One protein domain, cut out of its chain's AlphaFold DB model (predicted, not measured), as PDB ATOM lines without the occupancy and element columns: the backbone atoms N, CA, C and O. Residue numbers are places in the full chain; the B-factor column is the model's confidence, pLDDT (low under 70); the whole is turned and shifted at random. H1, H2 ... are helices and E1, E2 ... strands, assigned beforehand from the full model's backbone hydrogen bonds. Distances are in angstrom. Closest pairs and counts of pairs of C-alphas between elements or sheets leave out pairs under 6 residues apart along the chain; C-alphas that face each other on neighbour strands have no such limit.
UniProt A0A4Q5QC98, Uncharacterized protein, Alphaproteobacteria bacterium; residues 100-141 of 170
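This is residues 100 to 141 of the 170 residues of an uncharacterized protein of Alphaproteobacteria bacterium (UniProt A0A4Q5QC98). A small sheet of three parallel strands, E1, E2 and E3 side by side, forms the main wall of the domain, and one short helix, H1, only grazes it near E1 and E2. Beyond E3, the link from E2 folds back, and its residues 132 to 133 pair antiparallel with residues 138 to 139 of E3. The printed part has 42 residues, with one named helix and three named strands in the order E1, H1, E2, E3; the class is mixed, helices and strands, with 20 residues, under half, in named elements. The whole is compact, with a radius of gyration of the C-alphas of 9.5 A, and the C-alphas span 24 by 19 by 12 A.

E2, residues 121 to 125, is 12.9 A long from first to last C-alpha. E3, residues 137 to 141, measures 13.3 A and ends at C-alpha 141 at (22.190, 25.495, 101.874). E1, residues 100 to 102, measures 7.2 A and begins at C-alpha 100 at (16.233, 34.926, 106.485). H1, residues 105 to 111, measures 10.0 A, and its C-alpha 105 stands at (15.708, 21.588, 109.447).

The sheet runs E1, E2, E3, with E1 and E3 as edge strands and E2 as the inner strand. E1 and E2 are parallel, with 23 degrees between their directions. Their C-alphas 101 and 124, which face each other, are 4.4 A apart; N 102 and O 124 are within hydrogen-bond range at 2.8 A. E2 and E3 are parallel, with 25 degrees between their directions. Their C-alphas 123 and 139, which face each other, are 4.7 A apart; N 123 and O 138 are within hydrogen-bond range at 2.8 A, and N 140 and O 123 at 2.9 A. E1, H1 and E2 form a strand-helix-strand unit, two parallel neighbour strands with a helix between them along the chain, and its crossover is right-handed. H1 is on the sheet but only grazes it, with its residues 105 to 111. The closest C-alphas of E1 and H1 are those of Phe 102 and Phe 108, 5.5 A apart. The closest of H1 and E2 are those of Glu 105 and Val 125, 6.8 A apart. In H1 every O i to N i+4 pair is within hydrogen-bond range.

The two C-alphas farthest apart are those of Ala 118 and Pro 128, at 25.2 A. The printed part has no cut. The link from E1 to H1 is tight, that from H1 to E2 is short with 9 residues, and that from E2 to E3 is long with 11 residues. The mean pLDDT of the printed part is 93.7, and no printed residue is under 70.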
ATOM      1  N   CYS A 100      16.099  35.496 105.155       96.56
ATOM      2  CA  CYS A 100      16.233  34.926 106.485       96.56
ATOM      3  C   CYS A 100      17.032  33.621 106.433       96.56
ATOM      4  O   CYS A 100      17.428  33.132 105.372       96.56
ATOM      5  N   TYR A 101      17.290  33.046 107.602       97.25
ATOM      6  CA  TYR A 101      17.955  31.758 107.685       97.25
ATOM      7  C   TYR A 101      17.433  30.922 108.847       97.25
ATOM      8  O   TYR A 101      16.915  31.448 109.837       97.25
ATOM      9  N   PHE A 102      17.622  29.616 108.727       97.56
ATOM     10  CA  PHE A 102      17.343  28.621 109.745       97.56
ATOM     11  C   PHE A 102      18.586  27.775 109.986       97.56
ATOM     12  O   PHE A 102      19.290  27.401 109.054       97.56
ATOM     13  N   LEU A 103      18.881  27.502 111.246       96.75
ATOM     14  CA  LEU A 103      20.037  26.717 111.662       96.75
ATOM     15  C   LEU A 103      19.713  25.224 111.649       96.75
ATOM     16  O   LEU A 103      20.600  24.406 111.439       96.75
ATOM     17  N   THR A 104      18.439  24.881 111.842       94.88
ATOM     18  CA  THR A 104      17.950  23.505 111.880       94.88
ATOM     19  C   THR A 104      16.868  23.266 110.831       94.88
ATOM     20  O   THR A 104      16.068  24.152 110.520       94.88
ATOM     21  N   GLU A 105      16.800  22.034 110.322       94.50
ATOM     22  CA  GLU A 105      15.708  21.588 109.447       94.50
ATOM     23  C   GLU A 105      14.349  21.708 110.150       94.50
ATOM     24  O   GLU A 105      13.391  22.218 109.573       94.50
ATOM     25  N   LYS A 106      14.282  21.323 111.432       94.50
ATOM     26  CA  LYS A 106      13.063  21.435 112.240       94.50
ATOM     27  C   LYS A 106      12.583  22.884 112.351       94.50
ATOM     28  O   LYS A 106      11.409  23.151 112.132       94.50
ATOM     29  N   GLY A 107      13.481  23.820 112.661       95.88
ATOM     30  CA  GLY A 107      13.145  25.240 112.778       95.88
ATOM     31  C   GLY A 107      12.632  25.840 111.473       95.88
ATOM     32  O   GLY A 107      11.703  26.650 111.494       95.88
ATOM     33  N   PHE A 108      13.209  25.418 110.343       96.00
ATOM     34  CA  PHE A 108      12.692  25.752 109.020       96.00
ATOM     35  C   PHE A 108      11.283  25.187 108.822       96.00
ATOM     36  O   PHE A 108      10.362  25.958 108.565       96.00
ATOM     37  N   GLY A 109      11.100  23.877 109.019       94.69
ATOM     38  CA  GLY A 109       9.814  23.196 108.857       94.69
ATOM     39  C   GLY A 109       8.695  23.798 109.710       94.69
ATOM     40  O   GLY A 109       7.624  24.096 109.192       94.69
ATOM     41  N   ASP A 110       8.965  24.071 110.988       94.69
ATOM     42  CA  ASP A 110       8.003  24.678 111.918       94.69
ATOM     43  C   ASP A 110       7.631  26.125 111.540       94.69
ATOM     44  O   ASP A 110       6.585  26.635 111.942       94.69
ATOM     45  N   SER A 111       8.498  26.810 110.788       93.88
ATOM     46  CA  SER A 111       8.308  28.209 110.391       93.88
ATOM     47  C   SER A 111       7.690  28.372 109.003       93.88
ATOM     48  O   SER A 111       7.363  29.500 108.626       93.88
ATOM     49  N   LEU A 112       7.519  27.286 108.243       91.50
ATOM     50  CA  LEU A 112       6.881  27.311 106.930       91.50
ATOM     51  C   LEU A 112       5.382  27.597 107.071       91.50
ATOM     52  O   LEU A 112       4.588  26.737 107.442       91.50
ATOM     53  N   ASN A 113       4.995  28.831 106.760       91.06
ATOM     54  CA  ASN A 113       3.610  29.288 106.737       91.06
ATOM     55  C   ASN A 113       3.428  30.410 105.704       91.06
ATOM     56  O   ASN A 113       4.406  30.970 105.202       91.06
ATOM     57  N   ASP A 114       2.172  30.773 105.436       89.31
ATOM     58  CA  ASP A 114       1.810  31.795 104.446       89.31
ATOM     59  C   ASP A 114       2.466  33.154 104.718       89.31
ATOM     60  O   ASP A 114       2.825  33.862 103.781       89.31
ATOM     61  N   ALA A 115       2.678  33.518 105.986       88.94
ATOM     62  CA  ALA A 115       3.297  34.792 106.341       88.94
ATOM     63  C   ALA A 115       4.789  34.836 105.979       88.94
ATOM     64  O   ALA A 115       5.283  35.885 105.568       88.94
ATOM     65  N   LEU A 116       5.506  33.714 106.106       87.62
ATOM     66  CA  LEU A 116       6.914  33.622 105.717       87.62
ATOM     67  C   LEU A 116       7.091  33.742 104.197       87.62
ATOM     68  O   LEU A 116       8.076  34.318 103.747       87.62
ATOM     69  N   VAL A 117       6.141  33.216 103.420       89.06
ATOM     70  CA  VAL A 117       6.222  33.137 101.949       89.06
ATOM     71  C   VAL A 117       5.346  34.170 101.232       89.06
ATOM     72  O   VAL A 117       5.150  34.079 100.019       89.06
ATOM     73  N   ALA A 118       4.828  35.156 101.974       89.12
ATOM     74  CA  ALA A 118       3.940  36.205 101.473       89.12
ATOM     75  C   ALA A 118       4.614  37.142 100.454       89.12
ATOM     76  O   ALA A 118       3.931  37.804  99.673       89.12
ATOM     77  N   ALA A 119       5.945  37.207 100.463       89.75
ATOM     78  CA  ALA A 119       6.755  37.991  99.542       89.75
ATOM     79  C   ALA A 119       8.000  37.193  99.116       89.75
ATOM     80  O   ALA A 119       8.381  36.256  99.821       89.75
ATOM     81  N   PRO A 120       8.639  37.553  97.985       94.56
ATOM     82  CA  PRO A 120       9.919  36.985  97.572       94.56
ATOM     83  C   PRO A 120      10.965  37.000  98.694       94.56
ATOM     84  O   PRO A 120      11.363  38.066  99.162       94.56
ATOM     85  N   VAL A 121      11.428  35.820  99.110       95.12
ATOM     86  CA  VAL A 121      12.402  35.661 100.196       95.12
ATOM     87  C   VAL A 121      13.442  34.586  99.874       95.12
ATOM     88  O   VAL A 121      13.130  33.485  99.414       95.12
ATOM     89  N   ALA A 122      14.713  34.907 100.109       96.31
ATOM     90  CA  ALA A 122      15.805  33.945 100.116       96.31
ATOM     91  C   ALA A 122      15.961  33.343 101.518       96.31
ATOM     92  O   ALA A 122      16.018  34.061 102.514       96.31
ATOM     93  N   ILE A 123      16.052  32.021 101.597       96.69
ATOM     94  CA  ILE A 123      16.112  31.282 102.854       96.69
ATOM     95  C   ILE A 123      17.353  30.401 102.840       96.69
ATOM     96  O   ILE A 123      17.500  29.538 101.975       96.69
ATOM     97  N   TRP A 124      18.242  30.592 103.812       97.19
ATOM     98  CA  TRP A 124      19.327  29.636 104.050       97.19
ATOM     99  C   TRP A 124      18.917  28.611 105.095       97.19
ATOM    100  O   TRP A 124      18.325  28.978 106.108       97.19
ATOM    101  N   VAL A 125      19.285  27.347 104.895       96.75
ATOM    102  CA  VAL A 125      19.142  26.309 105.923       96.75
ATOM    103  C   VAL A 125      20.515  25.722 106.250       96.75
ATOM    104  O   VAL A 125      21.303  25.416 105.356       96.75
ATOM    105  N   GLY A 126      20.814  25.597 107.543       94.94
ATOM    106  CA  GLY A 126      22.094  25.147 108.101       94.94
ATOM    107  C   GLY A 126      22.425  23.664 107.902       94.94
ATOM    108  O   GLY A 126      23.370  23.175 108.511       94.94
ATOM    109  N   VAL A 127      21.668  22.948 107.070       91.56
ATOM    110  CA  VAL A 127      21.882  21.530 106.746       91.56
ATOM    111  C   VAL A 127      22.193  21.370 105.253       91.56
ATOM    112  O   VAL A 127      21.818  22.237 104.460       91.56
ATOM    113  N   PRO A 128      22.891  20.301 104.832       91.38
ATOM    114  CA  PRO A 128      23.138  20.036 103.416       91.38
ATOM    115  C   PRO A 128      21.888  19.470 102.721       91.38
ATOM    116  O   PRO A 128      21.297  18.503 103.191       91.38
ATOM    117  N   PHE A 129      21.507  20.050 101.581       94.19
ATOM    118  CA  PHE A 129      20.426  19.580 100.702       94.19
ATOM    119  C   PHE A 129      20.589  20.185  99.296       94.19
ATOM    120  O   PHE A 129      21.414  21.076  99.085       94.19
ATOM    121  N   GLU A 130      19.815  19.706  98.323       94.25
ATOM    122  CA  GLU A 130      19.765  20.317  96.993       94.25
ATOM    123  C   GLU A 130      18.907  21.589  97.022       94.25
ATOM    124  O   GLU A 130      17.747  21.555  97.428       94.25
ATOM    125  N   ALA A 131      19.479  22.722  96.605       95.56
ATOM    126  CA  ALA A 131      18.764  23.995  96.589       95.56
ATOM    127  C   ALA A 131      17.538  23.937  95.663       95.56
ATOM    128  O   ALA A 131      17.592  23.372  94.572       95.56
ATOM    129  N   PHE A 132      16.451  24.588  96.069       93.88
ATOM    130  CA  PHE A 132      15.215  24.646  95.295       93.88
ATOM    131  C   PHE A 132      14.575  26.031  95.388       93.88
ATOM    132  O   PHE A 132      14.858  26.818  96.290       93.88
ATOM    133  N   ALA A 133      13.695  26.346  94.443       93.62
ATOM    134  CA  ALA A 133      13.008  27.627  94.410       93.62
ATOM    135  C   ALA A 133      11.571  27.481  93.906       93.62
ATOM    136  O   ALA A 133      11.238  26.568  93.152       93.62
ATOM    137  N   SER A 134      10.734  28.423  94.319       90.12
ATOM    138  CA  SER A 134       9.384  28.651  93.820       90.12
ATOM    139  C   SER A 134       9.218  30.135  93.467       90.12
ATOM    140  O   SER A 134      10.186  30.900  93.445       90.12
ATOM    141  N   PHE A 135       7.983  30.560  93.197       87.25
ATOM    142  CA  PHE A 135       7.685  31.950  92.867       87.25
ATOM    143  C   PHE A 135       8.037  32.933  93.997       87.25
ATOM    144  O   PHE A 135       8.528  34.021  93.716       87.25
ATOM    145  N   THR A 136       7.824  32.555  95.262       90.88
ATOM    146  CA  THR A 136       8.051  33.442  96.418       90.88
ATOM    147  C   THR A 136       9.206  33.017  97.317       90.88
ATOM    148  O   THR A 136       9.623  33.805  98.156       90.88
ATOM    149  N   VAL A 137       9.769  31.816  97.151       93.69
ATOM    150  CA  VAL A 137      10.906  31.364  97.970       93.69
ATOM    151  C   VAL A 137      12.069  30.856  97.136       93.69
ATOM    152  O   VAL A 137      11.882  30.263  96.079       93.69
ATOM    153  N   ALA A 138      13.283  31.076  97.626       95.88
ATOM    154  CA  ALA A 138      14.509  30.483  97.116       95.88
ATOM    155  C   ALA A 138      15.245  29.915  98.323       95.88
ATOM    156  O   ALA A 138      15.689  30.671  99.184       95.88
ATOM    157  N   VAL A 139      15.306  28.592  98.422       96.44
ATOM    158  CA  VAL A 139      15.807  27.881  99.595       96.44
ATOM    159  C   VAL A 139      17.124  27.217  99.222       96.44
ATOM    160  O   VAL A 139      17.185  26.407  98.299       96.44
ATOM    161  N   SER A 140      18.194  27.579  99.921       96.75
ATOM    162  CA  SER A 140      19.540  27.081  99.645       96.75
ATOM    163  C   SER A 140      20.244  26.612 100.916       96.75
ATOM    164  O   SER A 140      19.931  27.092 102.011       96.75
ATOM    165  N   PRO A 141      21.250  25.735 100.793       95.56
ATOM    166  CA  PRO A 141      22.190  25.495 101.874       95.56
ATOM    167  C   PRO A 141      22.869  26.783 102.344       95.56
ATOM    168  O   PRO A 141      22.805  27.841 101.698       95.56
TER     169      PRO A 141